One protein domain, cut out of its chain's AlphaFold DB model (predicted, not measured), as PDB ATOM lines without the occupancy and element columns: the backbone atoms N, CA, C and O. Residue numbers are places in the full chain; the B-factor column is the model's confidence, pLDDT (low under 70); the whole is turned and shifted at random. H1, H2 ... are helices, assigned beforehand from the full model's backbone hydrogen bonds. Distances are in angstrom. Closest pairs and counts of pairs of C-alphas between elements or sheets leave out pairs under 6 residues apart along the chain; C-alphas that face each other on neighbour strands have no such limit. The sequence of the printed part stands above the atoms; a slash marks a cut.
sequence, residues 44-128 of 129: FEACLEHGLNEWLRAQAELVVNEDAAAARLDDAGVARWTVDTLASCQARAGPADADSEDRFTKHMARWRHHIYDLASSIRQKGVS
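This is residues 44 to 128 of the 129 residues of an uncharacterized protein of Alphaproteobacteria bacterium (UniProt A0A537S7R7). The long helix H1 is the spine of a loose three-helix bundle: H3 folds back to make a V with it, the two meeting near Phe 44 and Ala 93, and H4 folds back beside H3. At the open end of the V, the short H2 bridges from H1 to H3, while H5 packs across the last part of H1 at a steep angle. The printed part has 85 residues with five named helices, H1 to H5 in chain order, and no named strand; the class is all helix. It is only just compact, close to loose, with a radius of gyration of the C-alphas of 13.9 A, and elongated, spanning 43 by 27 by 19 A.

Find C-alpha 44 at (21.341, -34.089, -21.593); from there H1, residues 44 to 64, runs 30.1 A to C-alpha 64 at (38.570, -47.176, -0.626). Next comes H2, residues 68 to 72. H3, residues 75 to 93, covers 26.4 A, and H4, residues 98 to 108, covers 15.3 A. Look last for H5, residues 111 to 127, 24.8 A long and ending at C-alpha 127 at (34.804, -58.748, 1.741).

Start at H1, the hub, which touches H2, H3 and H5. Its residues 56 to 64 alone touch H5, at a steep tilt of 60 degrees and running the same way; the closest C-alphas, of Ala 60 and Ala 119, are 4.8 A apart. Its residues 44 to 51 alone touch residues 85 to 93 of H3, opposite ways at a shallow tilt of 34.7 degrees, only just short of steep; the C-alphas of Phe 44 and Ala 93 come closest, at 5.0 A. Its residues 59 to 63 alone touch H2, closest at the C-alphas of Leu 62 and Ala 70, 5.5 A apart. H3 and H4 form a helical hairpin, opposite ways at 36 degrees, only just a steep tilt; residues 78 to 86 of H3 alone touch H4, closest at the C-alphas of Thr 82 and Thr 105, 6.8 A. H1 and H4 are close but not clearly touching, the same way at a shallow tilt of 6 degrees, with the C-alphas of Glu 45 and Ser 100 closest at 7.0 A. H1, H3 and H4 are an up and down bundle, each running against the one before it. H2 is apart from H3, H4 and H5, and H4 and H5 meet only through their link. In H1, H3, H4 and H5 every O i to N i+4 pair is within hydrogen-bond range; in H2 it is 0 of 1, with 2 of 2 O i to N i+3 pairs within range.

Look for the two C-alphas farthest apart at Pro 95 and Ser 128, 43.8 A. The printed part has no cut, and its four links between helices are tight. The mean pLDDT of the printed part is 92.7; look at residues 127 to 128 for values under 70.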
ATOM      1  N   PHE A  44      20.661 -34.935 -22.570       94.56
ATOM      2  CA  PHE A  44      21.341 -34.089 -21.593       94.56
ATOM      3  C   PHE A  44      21.414 -34.770 -20.221       94.56
ATOM      4  O   PHE A  44      22.504 -34.942 -19.682       94.56
ATOM      5  N   GLU A  45      20.287 -35.258 -19.699       94.44
ATOM      6  CA  GLU A  45      20.229 -35.962 -18.412       94.44
ATOM      7  C   GLU A  45      21.051 -37.254 -18.439       94.44
ATOM      8  O   GLU A  45      21.781 -37.538 -17.492       94.44
ATOM      9  N   ALA A  46      21.021 -37.998 -19.549       93.25
ATOM     10  CA  ALA A  46      21.861 -39.181 -19.724       93.25
ATOM     11  C   ALA A  46      23.363 -38.838 -19.726       93.25
ATOM     12  O   ALA A  46      24.168 -39.583 -19.163       93.25
ATOM     13  N   CYS A  47      23.753 -37.706 -20.324       95.31
ATOM     14  CA  CYS A  47      25.131 -37.218 -20.269       95.31
ATOM     15  C   CYS A  47      25.551 -36.886 -18.829       95.31
ATOM     16  O   CYS A  47      26.627 -37.310 -18.397       95.31
ATOM     17  N   LEU A  48      24.690 -36.194 -18.074       95.31
ATOM     18  CA  LEU A  48      24.944 -35.856 -16.673       95.31
ATOM     19  C   LEU A  48      25.058 -37.102 -15.796       95.31
ATOM     20  O   LEU A  48      26.003 -37.219 -15.022       95.31
ATOM     21  N   GLU A  49      24.131 -38.052 -15.930       94.19
ATOM     22  CA  GLU A  49      24.176 -39.314 -15.188       94.19
ATOM     23  C   GLU A  49      25.447 -40.106 -15.481       94.19
ATOM     24  O   GLU A  49      26.040 -40.687 -14.573       94.19
ATOM     25  N   HIS A  50      25.873 -40.148 -16.741       94.19
ATOM     26  CA  HIS A  50      27.093 -40.843 -17.114       94.19
ATOM     27  C   HIS A  50      28.321 -40.199 -16.457       94.19
ATOM     28  O   HIS A  50      29.044 -40.889 -15.736       94.19
ATOM     29  N   GLY A  51      28.499 -38.882 -16.614       95.00
ATOM     30  CA  GLY A  51      29.620 -38.154 -16.008       95.00
ATOM     31  C   GLY A  51      29.627 -38.230 -14.479       95.00
ATOM     32  O   GLY A  51      30.673 -38.453 -13.873       95.00
ATOM     33  N   LEU A  52      28.453 -38.130 -13.851       95.69
ATOM     34  CA  LEU A  52      28.272 -38.293 -12.409       95.69
ATOM     35  C   LEU A  52      28.736 -39.659 -11.918       95.69
ATOM     36  O   LEU A  52      29.480 -39.747 -10.943       95.69
ATOM     37  N   ASN A  53      28.281 -40.726 -12.575       94.06
ATOM     38  CA  ASN A  53      28.592 -42.086 -12.154       94.06
ATOM     39  C   ASN A  53      30.086 -42.392 -12.289       94.06
ATOM     40  O   ASN A  53      30.660 -43.006 -11.389       94.06
ATOM     41  N   GLU A  54      30.720 -41.958 -13.380       94.94
ATOM     42  CA  GLU A  54      32.166 -42.124 -13.564       94.94
ATOM     43  C   GLU A  54      32.956 -41.344 -12.516       94.94
ATOM     44  O   GLU A  54      33.849 -41.897 -11.873       94.94
ATOM     45  N   TRP A  55      32.586 -40.082 -12.294       96.06
ATOM     46  CA  TRP A  55      33.259 -39.239 -11.319       96.06
ATOM     47  C   TRP A  55      33.113 -39.785  -9.896       96.06
ATOM     48  O   TRP A  55      34.119 -39.968  -9.212       96.06
ATOM     49  N   LEU A  56      31.894 -40.128  -9.463       95.38
ATOM     50  CA  LEU A  56      31.656 -40.684  -8.129       95.38
ATOM     51  C   LEU A  56      32.416 -41.987  -7.914       95.38
ATOM     52  O   LEU A  56      32.994 -42.179  -6.845       95.38
ATOM     53  N   ARG A  57      32.458 -42.864  -8.922       93.94
ATOM     54  CA  ARG A  57      33.220 -44.110  -8.846       93.94
ATOM     55  C   ARG A  57      34.712 -43.853  -8.673       93.94
ATOM     56  O   ARG A  57      35.303 -44.424  -7.762       93.94
ATOM     57  N   ALA A  58      35.291 -42.969  -9.483       95.00
ATOM     58  CA  ALA A  58      36.704 -42.625  -9.378       95.00
ATOM     59  C   ALA A  58      37.047 -42.070  -7.986       95.00
ATOM     60  O   ALA A  58      38.021 -42.500  -7.371       95.00
ATOM     61  N   GLN A  59      36.221 -41.171  -7.440       96.06
ATOM     62  CA  GLN A  59      36.465 -40.631  -6.100       96.06
ATOM     63  C   GLN A  59      36.262 -41.673  -4.992       96.06
ATOM     64  O   GLN A  59      37.026 -41.711  -4.028       96.06
ATOM     65  N   ALA A  60      35.256 -42.541  -5.117       94.62
ATOM     66  CA  ALA A  60      35.028 -43.616  -4.158       94.62
ATOM     67  C   ALA A  60      36.189 -44.616  -4.138       94.62
ATOM     68  O   ALA A  60      36.590 -45.049  -3.063       94.62
ATOM     69  N   GLU A  61      36.774 -44.941  -5.291       93.88
ATOM     70  CA  GLU A  61      37.961 -45.797  -5.379       93.88
ATOM     71  C   GLU A  61      39.168 -45.171  -4.659       93.88
ATOM     72  O   GLU A  61      39.849 -45.872  -3.911       93.88
ATOM     73  N   LEU A  62      39.383 -43.853  -4.768       95.50
ATOM     74  CA  LEU A  62      40.413 -43.155  -3.979       95.50
ATOM     75  C   LEU A  62      40.168 -43.291  -2.467       95.50
ATOM     76  O   LEU A  62      41.100 -43.562  -1.713       95.50
ATOM     77  N   VAL A  63      38.913 -43.159  -2.017       94.56
ATOM     78  CA  VAL A  63      38.536 -43.324  -0.598       94.56
ATOM     79  C   VAL A  63      38.697 -44.770  -0.119       94.56
ATOM     80  O   VAL A  63      39.086 -45.009   1.026       94.56
ATOM     81  N   VAL A  64      38.383 -45.756  -0.960       94.38
ATOM     82  CA  VAL A  64      38.570 -47.176  -0.626       94.38
ATOM     83  C   VAL A  64      40.051 -47.511  -0.478       94.38
ATOM     84  O   VAL A  64      40.395 -48.232   0.452       94.38
ATOM     85  N   ASN A  65      40.901 -46.947  -1.336       93.81
ATOM     86  CA  ASN A  65      42.345 -47.189  -1.352       93.81
ATOM     87  C   ASN A  65      43.146 -46.292  -0.390       93.81
ATOM     88  O   ASN A  65      44.371 -46.347  -0.407       93.81
ATOM     89  N   GLU A  66      42.475 -45.462   0.418       92.62
ATOM     90  CA  GLU A  66      43.110 -44.502   1.338       92.62
ATOM     91  C   GLU A  66      44.113 -43.558   0.639       92.62
ATOM     92  O   GLU A  66      45.110 -43.125   1.217       92.62
ATOM     93  N   ASP A  67      43.841 -43.218  -0.624       95.69
ATOM     94  CA  ASP A  67      44.720 -42.371  -1.424       95.69
ATOM     95  C   ASP A  67      44.694 -40.918  -0.915       95.69
ATOM     96  O   ASP A  67      43.632 -40.330  -0.681       95.69
ATOM     97  N   ALA A  68      45.870 -40.293  -0.791       92.56
ATOM     98  CA  ALA A  68      46.008 -38.906  -0.343       92.56
ATOM     99  C   ALA A  68      45.274 -37.894  -1.247       92.56
ATOM    100  O   ALA A  68      44.942 -36.793  -0.802       92.56
ATOM    101  N   ALA A  69      45.008 -38.243  -2.509       91.06
ATOM    102  CA  ALA A  69      44.205 -37.444  -3.424       91.06
ATOM    103  C   ALA A  69      42.744 -37.305  -2.966       91.06
ATOM    104  O   ALA A  69      42.148 -36.260  -3.223       91.06
ATOM    105  N   ALA A  70      42.188 -38.275  -2.227       88.50
ATOM    106  CA  ALA A  70      40.822 -38.186  -1.702       88.50
ATOM    107  C   ALA A  70      40.644 -36.990  -0.748       88.50
ATOM    108  O   ALA A  70      39.598 -36.346  -0.741       88.50
ATOM    109  N   ALA A  71      41.687 -36.645   0.018       87.69
ATOM    110  CA  ALA A  71      41.674 -35.508   0.939       87.69
ATOM    111  C   ALA A  71      41.789 -34.142   0.237       87.69
ATOM    112  O   ALA A  71      41.583 -33.109   0.870       87.69
ATOM    113  N   ARG A  72      42.142 -34.120  -1.055       91.25
ATOM    114  CA  ARG A  72      42.284 -32.882  -1.841       91.25
ATOM    115  C   ARG A  72      40.976 -32.418  -2.467       91.25
ATOM    116  O   ARG A  72      40.933 -31.314  -2.999       91.25
ATOM    117  N   LEU A  73      39.941 -33.256  -2.452       93.56
ATOM    118  CA  LEU A  73      38.649 -32.902  -3.011       93.56
ATOM    119  C   LEU A  73      37.882 -32.010  -2.030       93.56
ATOM    120  O   LEU A  73      37.522 -32.441  -0.935       93.56
ATOM    121  N   ASP A  74      37.624 -30.770  -2.436       95.19
ATOM    122  CA  ASP A  74      36.899 -29.771  -1.658       95.19
ATOM    123  C   ASP A  74      35.644 -29.265  -2.391       95.19
ATOM    124  O   ASP A  74      35.374 -29.602  -3.548       95.19
ATOM    125  N   ASP A  75      34.846 -28.450  -1.698       95.69
ATOM    126  CA  ASP A  75      33.583 -27.942  -2.242       95.69
ATOM    127  C   ASP A  75      33.786 -27.046  -3.467       95.69
ATOM    128  O   ASP A  75      32.964 -27.062  -4.382       95.69
ATOM    129  N   ALA A  76      34.895 -26.304  -3.524       96.69
ATOM    130  CA  ALA A  76      35.229 -25.469  -4.670       96.69
ATOM    131  C   ALA A  76      35.557 -26.318  -5.908       96.69
ATOM    132  O   ALA A  76      35.071 -26.028  -7.005       96.69
ATOM    133  N   GLY A  77      36.332 -27.393  -5.738       96.31
ATOM    134  CA  GLY A  77      36.649 -28.350  -6.790       96.31
ATOM    135  C   GLY A  77      35.405 -29.058  -7.323       96.31
ATOM    136  O   GLY A  77      35.232 -29.157  -8.539       96.31
ATOM    137  N   VAL A  78      34.498 -29.480  -6.437       97.12
ATOM    138  CA  VAL A  78      33.234 -30.114  -6.844       97.12
ATOM    139  C   VAL A  78      32.301 -29.128  -7.538       97.12
ATOM    140  O   VAL A  78      31.710 -29.473  -8.563       97.12
ATOM    141  N   ALA A  79      32.184 -27.897  -7.037       97.38
ATOM    142  CA  ALA A  79      31.380 -26.861  -7.681       97.38
ATOM    143  C   ALA A  79      31.894 -26.560  -9.095       97.38
ATOM    144  O   ALA A  79      31.110 -26.524 -10.042       97.38
ATOM    145  N   ARG A  80      33.217 -26.434  -9.259       97.81
ATOM    146  CA  ARG A  80      33.841 -26.253 -10.573       97.81
ATOM    147  C   ARG A  80      33.558 -27.433 -11.500       97.81
ATOM    148  O   ARG A  80      33.082 -27.221 -12.608       97.81
ATOM    149  N   TRP A  81      33.782 -28.663 -11.035       97.62
ATOM    150  CA  TRP A  81      33.500 -29.866 -11.821       97.62
ATOM    151  C   TRP A  81      32.027 -29.947 -12.251       97.62
ATOM    152  O   TRP A  81      31.729 -30.336 -13.380       97.62
ATOM    153  N   THR A  82      31.108 -29.543 -11.371       97.88
ATOM    154  CA  THR A  82      29.663 -29.522 -11.639       97.88
ATOM    155  C   THR A  82      29.336 -28.561 -12.781       97.88
ATOM    156  O   THR A  82      28.660 -28.952 -13.731       97.88
ATOM    157  N   VAL A  83      29.860 -27.330 -12.732       97.50
ATOM    158  CA  VAL A  83      29.668 -26.321 -13.788       97.50
ATOM    159  C   VAL A  83      30.292 -26.771 -15.109       97.50
ATOM    160  O   VAL A  83      29.638 -26.699 -16.151       97.50
ATOM    161  N   ASP A  84      31.518 -27.293 -15.072       98.06
ATOM    162  CA  ASP A  84      32.219 -27.777 -16.267       98.06
ATOM    163  C   ASP A  84      31.458 -28.947 -16.923       98.06
ATOM    164  O   ASP A  84      31.357 -29.036 -18.149       98.06
ATOM    165  N   THR A  85      30.863 -29.822 -16.109       97.69
ATOM    166  CA  THR A  85      30.069 -30.969 -16.574       97.69
ATOM    167  C   THR A  85      28.740 -30.531 -17.187       97.69
ATOM    168  O   THR A  85      28.380 -31.027 -18.254       97.69
ATOM    169  N   LEU A  86      28.042 -29.566 -16.575       96.81
ATOM    170  CA  LEU A  86      26.832 -28.963 -17.145       96.81
ATOM    171  C   LEU A  86      27.122 -28.352 -18.523       96.81
ATOM    172  O   LEU A  86      26.456 -28.697 -19.499       96.81
ATOM    173  N   ALA A  87      28.167 -27.526 -18.623       96.31
ATOM    174  CA  ALA A  87      28.569 -26.894 -19.879       96.31
ATOM    175  C   ALA A  87      28.964 -27.928 -20.951       96.31
ATOM    176  O   ALA A  87      28.543 -27.832 -22.106       96.31
ATOM    177  N   SER A  88      29.729 -28.954 -20.568       96.81
ATOM    178  CA  SER A  88      30.134 -30.042 -21.468       96.81
ATOM    179  C   SER A  88      28.932 -30.830 -21.996       96.81
ATOM    180  O   SER A  88      28.826 -31.087 -23.198       96.81
ATOM    181  N   CYS A  89      27.984 -31.182 -21.125       96.25
ATOM    182  CA  CYS A  89      26.786 -31.903 -21.538       96.25
ATOM    183  C   CYS A  89      25.854 -31.042 -22.392       96.25
ATOM    184  O   CYS A  89      25.306 -31.554 -23.367       96.25
ATOM    185  N   GLN A  90      25.740 -29.743 -22.111       95.31
ATOM    186  CA  GLN A  90      24.970 -28.819 -22.941       95.31
ATOM    187  C   GLN A  90      25.559 -28.724 -24.359       95.31
ATOM    188  O   GLN A  90      24.835 -28.808 -25.352       95.31
ATOM    189  N   ALA A  91      26.888 -28.639 -24.474       95.56
ATOM    190  CA  ALA A  91      27.576 -28.608 -25.764       95.56
ATOM    191  C   ALA A  91      27.410 -29.909 -26.575       95.56
ATOM    192  O   ALA A  91      27.390 -29.870 -27.804       95.56
ATOM    193  N   ARG A  92      27.297 -31.066 -25.906       94.38
ATOM    194  CA  ARG A  92      27.212 -32.390 -26.554       94.38
ATOM    195  C   ARG A  92      25.790 -32.832 -26.885       94.38
ATOM    196  O   ARG A  92      25.582 -33.471 -27.913       94.38
ATOM    197  N   ALA A  93      24.843 -32.568 -25.993       92.31
ATOM    198  CA  ALA A  93      23.502 -33.145 -26.032       92.31
ATOM    199  C   ALA A  93      22.400 -32.126 -26.361       92.31
ATOM    200  O   ALA A  93      21.251 -32.522 -26.557       92.31
ATOM    201  N   GLY A  94      22.748 -30.840 -26.455       86.88
ATOM    202  CA  GLY A  94      21.810 -29.759 -26.727       86.88
ATOM    203  C   GLY A  94      21.395 -28.994 -25.466       86.88
ATOM    204  O   GLY A  94      21.973 -29.190 -24.396       86.88
ATOM    205  N   PRO A  95      20.425 -28.073 -25.593       79.75
ATOM    206  CA  PRO A  95      20.079 -27.148 -24.525       79.75
ATOM    207  C   PRO A  95      19.586 -27.882 -23.278       79.75
ATOM    208  O   PRO A  95      18.778 -28.809 -23.350       79.75
ATOM    209  N   ALA A  96      20.079 -27.416 -22.139       75.88
ATOM    210  CA  ALA A  96      19.684 -27.860 -20.821       75.88
ATOM    211  C   ALA A  96      18.347 -27.229 -20.407       75.88
ATOM    212  O   ALA A  96      18.068 -26.064 -20.698       75.88
ATOM    213  N   ASP A  97      17.530 -28.012 -19.715       84.38
ATOM    214  CA  ASP A  97      16.368 -27.521 -18.984       84.38
ATOM    215  C   ASP A  97      16.827 -27.030 -17.600       84.38
ATOM    216  O   ASP A  97      17.583 -27.728 -16.922       84.38
ATOM    217  N   ALA A  98      16.377 -25.844 -17.179       90.00
ATOM    218  CA  ALA A  98      16.789 -25.239 -15.910       90.00
ATOM    219  C   ALA A  98      16.470 -26.124 -14.687       90.00
ATOM    220  O   ALA A  98      17.238 -26.135 -13.723       90.00
ATOM    221  N   ASP A  99      15.393 -26.916 -14.730       93.25
ATOM    222  CA  ASP A  99      15.059 -27.861 -13.662       93.25
ATOM    223  C   ASP A  99      16.062 -29.021 -13.610       93.25
ATOM    224  O   ASP A  99      16.380 -29.516 -12.525       93.25
ATOM    225  N   SER A 100      16.574 -29.475 -14.759       93.12
ATOM    226  CA  SER A 100      17.612 -30.513 -14.815       93.12
ATOM    227  C   SER A 100      18.941 -29.988 -14.258       93.12
ATOM    228  O   SER A 100      19.581 -30.674 -13.457       93.12
ATOM    229  N   GLU A 101      19.332 -28.758 -14.598       94.38
ATOM    230  CA  GLU A 101      20.539 -28.126 -14.040       94.38
ATOM    231  C   GLU A 101      20.450 -27.950 -12.515       94.38
ATOM    232  O   GLU A 101      21.383 -28.300 -11.780       94.38
ATOM    233  N   ASP A 102      19.310 -27.461 -12.016       95.25
ATOM    234  CA  ASP A 102      19.056 -27.276 -10.585       95.25
ATOM    235  C   ASP A 102      19.080 -28.611  -9.825       95.25
ATOM    236  O   ASP A 102      19.745 -28.734  -8.790       95.25
ATOM    237  N   ARG A 103      18.425 -29.653 -10.357       95.25
ATOM    238  CA  ARG A 103      18.437 -31.000  -9.760       95.25
ATOM    239  C   ARG A 103      19.840 -31.577  -9.688       95.25
ATOM    240  O   ARG A 103      20.208 -32.131  -8.651       95.25
ATOM    241  N   PHE A 104      20.618 -31.439 -10.760       95.69
ATOM    242  CA  PHE A 104      22.001 -31.901 -10.793       95.69
ATOM    243  C   PHE A 104      22.851 -31.175  -9.749       95.69
ATOM    244  O   PHE A 104      23.515 -31.813  -8.932       95.69
ATOM    245  N   THR A 105      22.744 -29.849  -9.691       95.94
ATOM    246  CA  THR A 105      23.481 -29.017  -8.734       95.94
ATOM    247  C   THR A 105      23.122 -29.369  -7.285       95.94
ATOM    248  O   THR A 105      24.005 -29.589  -6.454       95.94
ATOM    249  N   LYS A 106      21.829 -29.527  -6.970       95.38
ATOM    250  CA  LYS A 106      21.358 -29.971  -5.643       95.38
ATOM    251  C   LYS A 106      21.810 -31.386  -5.298       95.38
ATOM    252  O   LYS A 106      22.065 -31.692  -4.131       95.38
ATOM    253  N   HIS A 107      21.897 -32.271  -6.288       95.00
ATOM    254  CA  HIS A 107      22.441 -33.605  -6.083       95.00
ATOM    255  C   HIS A 107      23.932 -33.539  -5.724       95.00
ATOM    256  O   HIS A 107      24.337 -34.159  -4.739       95.00
ATOM    257  N   MET A 108      24.708 -32.722  -6.445       95.94
ATOM    258  CA  MET A 108      26.140 -32.517  -6.212       95.94
ATOM    259  C   MET A 108      26.456 -31.786  -4.909       95.94
ATOM    260  O   MET A 108      27.502 -32.037  -4.326       95.94
ATOM    261  N   ALA A 109      25.539 -30.997  -4.350       95.38
ATOM    262  CA  ALA A 109      25.710 -30.434  -3.006       95.38
ATOM    263  C   ALA A 109      25.884 -31.511  -1.908       95.38
ATOM    264  O   ALA A 109      26.413 -31.232  -0.835       95.38
ATOM    265  N   ARG A 110      25.460 -32.757  -2.171       94.88
ATOM    266  CA  ARG A 110      25.600 -33.908  -1.261       94.88
ATOM    267  C   ARG A 110      26.711 -34.877  -1.683       94.88
ATOM    268  O   ARG A 110      26.729 -36.016  -1.224       94.88
ATOM    269  N   TRP A 111      27.648 -34.433  -2.523       94.69
ATOM    270  CA  TRP A 111      28.697 -35.261  -3.131       94.69
ATOM    271  C   TRP A 111      29.445 -36.169  -2.146       94.69
ATOM    272  O   TRP A 111      29.638 -37.347  -2.436       94.69
ATOM    273  N   ARG A 112      29.815 -35.662  -0.960       94.88
ATOM    274  CA  ARG A 112      30.533 -36.442   0.065       94.88
ATOM    275  C   ARG A 112      29.769 -37.690   0.474       94.88
ATOM    276  O   ARG A 112      30.352 -38.764   0.554       94.88
ATOM    277  N   HIS A 113      28.470 -37.545   0.715       94.25
ATOM    278  CA  HIS A 113      27.620 -38.664   1.099       94.25
ATOM    279  C   HIS A 113      27.585 -39.721  -0.007       94.25
ATOM    280  O   HIS A 113      27.821 -40.890   0.273       94.25
ATOM    281  N   HIS A 114      27.419 -39.298  -1.263       94.19
ATOM    282  CA  HIS A 114      27.406 -40.215  -2.405       94.19
ATOM    283  C   HIS A 114      28.715 -40.996  -2.548       94.19
ATOM    284  O   HIS A 114      28.683 -42.195  -2.814       94.19
ATOM    285  N   ILE A 115      29.863 -40.340  -2.342       94.44
ATOM    286  CA  ILE A 115      31.179 -40.994  -2.381       94.44
ATOM    287  C   ILE A 115      31.322 -42.010  -1.248       94.44
ATOM    288  O   ILE A 115      31.747 -43.134  -1.501       94.44
ATOM    289  N   TYR A 116      30.989 -41.643  -0.007       93.56
ATOM    290  CA  TYR A 116      31.163 -42.542   1.137       93.56
ATOM    291  C   TYR A 116      30.206 -43.733   1.105       93.56
ATOM    292  O   TYR A 116      30.622 -44.851   1.416       93.56
ATOM    293  N   ASP A 117      28.963 -43.529   0.674       93.25
ATOM    294  CA  ASP A 117      28.002 -44.612   0.470       93.25
ATOM    295  C   ASP A 117      28.504 -45.584  -0.604       93.25
ATOM    296  O   ASP A 117      28.485 -46.806  -0.420       93.25
ATOM    297  N   LEU A 118      29.033 -45.042  -1.704       93.19
ATOM    298  CA  LEU A 118      29.612 -45.831  -2.782       93.19
ATOM    299  C   LEU A 118      30.865 -46.596  -2.323       93.19
ATOM    300  O   LEU A 118      30.968 -47.801  -2.559       93.19
ATOM    301  N   ALA A 119      31.777 -45.939  -1.607       92.94
ATOM    302  CA  ALA A 119      32.971 -46.560  -1.040       92.94
ATOM    303  C   ALA A 119      32.616 -47.683  -0.050       92.94
ATOM    304  O   ALA A 119      33.209 -48.762  -0.097       92.94
ATOM    305  N   SER A 120      31.611 -47.469   0.805       92.69
ATOM    306  CA  SER A 120      31.084 -48.489   1.719       92.69
ATOM    307  C   SER A 120      30.557 -49.706   0.953       92.69
ATOM    308  O   SER A 120      30.926 -50.841   1.257       92.69
ATOM    309  N   SER A 121      29.770 -49.480  -0.105       90.06
ATOM    310  CA  SER A 121      29.256 -50.558  -0.958       90.06
ATOM    311  C   SER A 121      30.369 -51.336  -1.675       90.06
ATOM    312  O   SER A 121      30.282 -52.558  -1.791       90.06
ATOM    313  N   ILE A 122      31.429 -50.659  -2.134       88.75
ATOM    314  CA  ILE A 122      32.595 -51.306  -2.760       88.75
ATOM    315  C   ILE A 122      33.326 -52.195  -1.746       88.75
ATOM    316  O   ILE A 122      33.595 -53.358  -2.047       88.75
ATOM    317  N   ARG A 123      33.591 -51.694  -0.530       88.62
ATOM    318  CA  ARG A 123      34.253 -52.474   0.532       88.62
ATOM    319  C   ARG A 123      33.463 -53.728   0.901       88.62
ATOM    320  O   ARG A 123      34.049 -54.796   1.014       88.62
ATOM    321  N   GLN A 124      32.140 -53.623   1.037       87.19
ATOM    322  CA  GLN A 124      31.284 -54.774   1.360       87.19
ATOM    323  C   GLN A 124      31.358 -55.880   0.299       87.19
ATOM    324  O   GLN A 124      31.362 -57.062   0.641       87.19
ATOM    325  N   LYS A 125      31.459 -55.506  -0.983       82.62
ATOM    326  CA  LYS A 125      31.630 -56.469  -2.079       82.62
ATOM    327  C   LYS A 125      32.990 -57.157  -2.019       82.62
ATOM    328  O   LYS A 125      33.028 -58.371  -2.119       82.62
ATOM    329  N   GLY A 126      34.065 -56.409  -1.767       75.12
ATOM    330  CA  GLY A 126      35.417 -56.974  -1.654       75.12
ATOM    331  C   GLY A 126      35.640 -57.891  -0.442       75.12
ATOM    332  O   GLY A 126      36.596 -58.650  -0.440       75.12
ATOM    333  N   VAL A 127      34.780 -57.829   0.581       64.44
ATOM    334  CA  VAL A 127      34.804 -58.748   1.741       64.44
ATOM    335  C   VAL A 127      34.017 -60.040   1.475       64.44
ATOM    336  O   VAL A 127      34.182 -61.017   2.200       64.44
ATOM    337  N   SER A 128      33.137 -60.045   0.469       60.22
ATOM    338  CA  SER A 128      32.245 -61.176   0.171       60.22
ATOM    339  C   SER A 128      32.809 -62.161  -0.869       60.22
ATOM    340  O   SER A 128      32.123 -63.137  -1.172       60.22
TER     341      SER A 128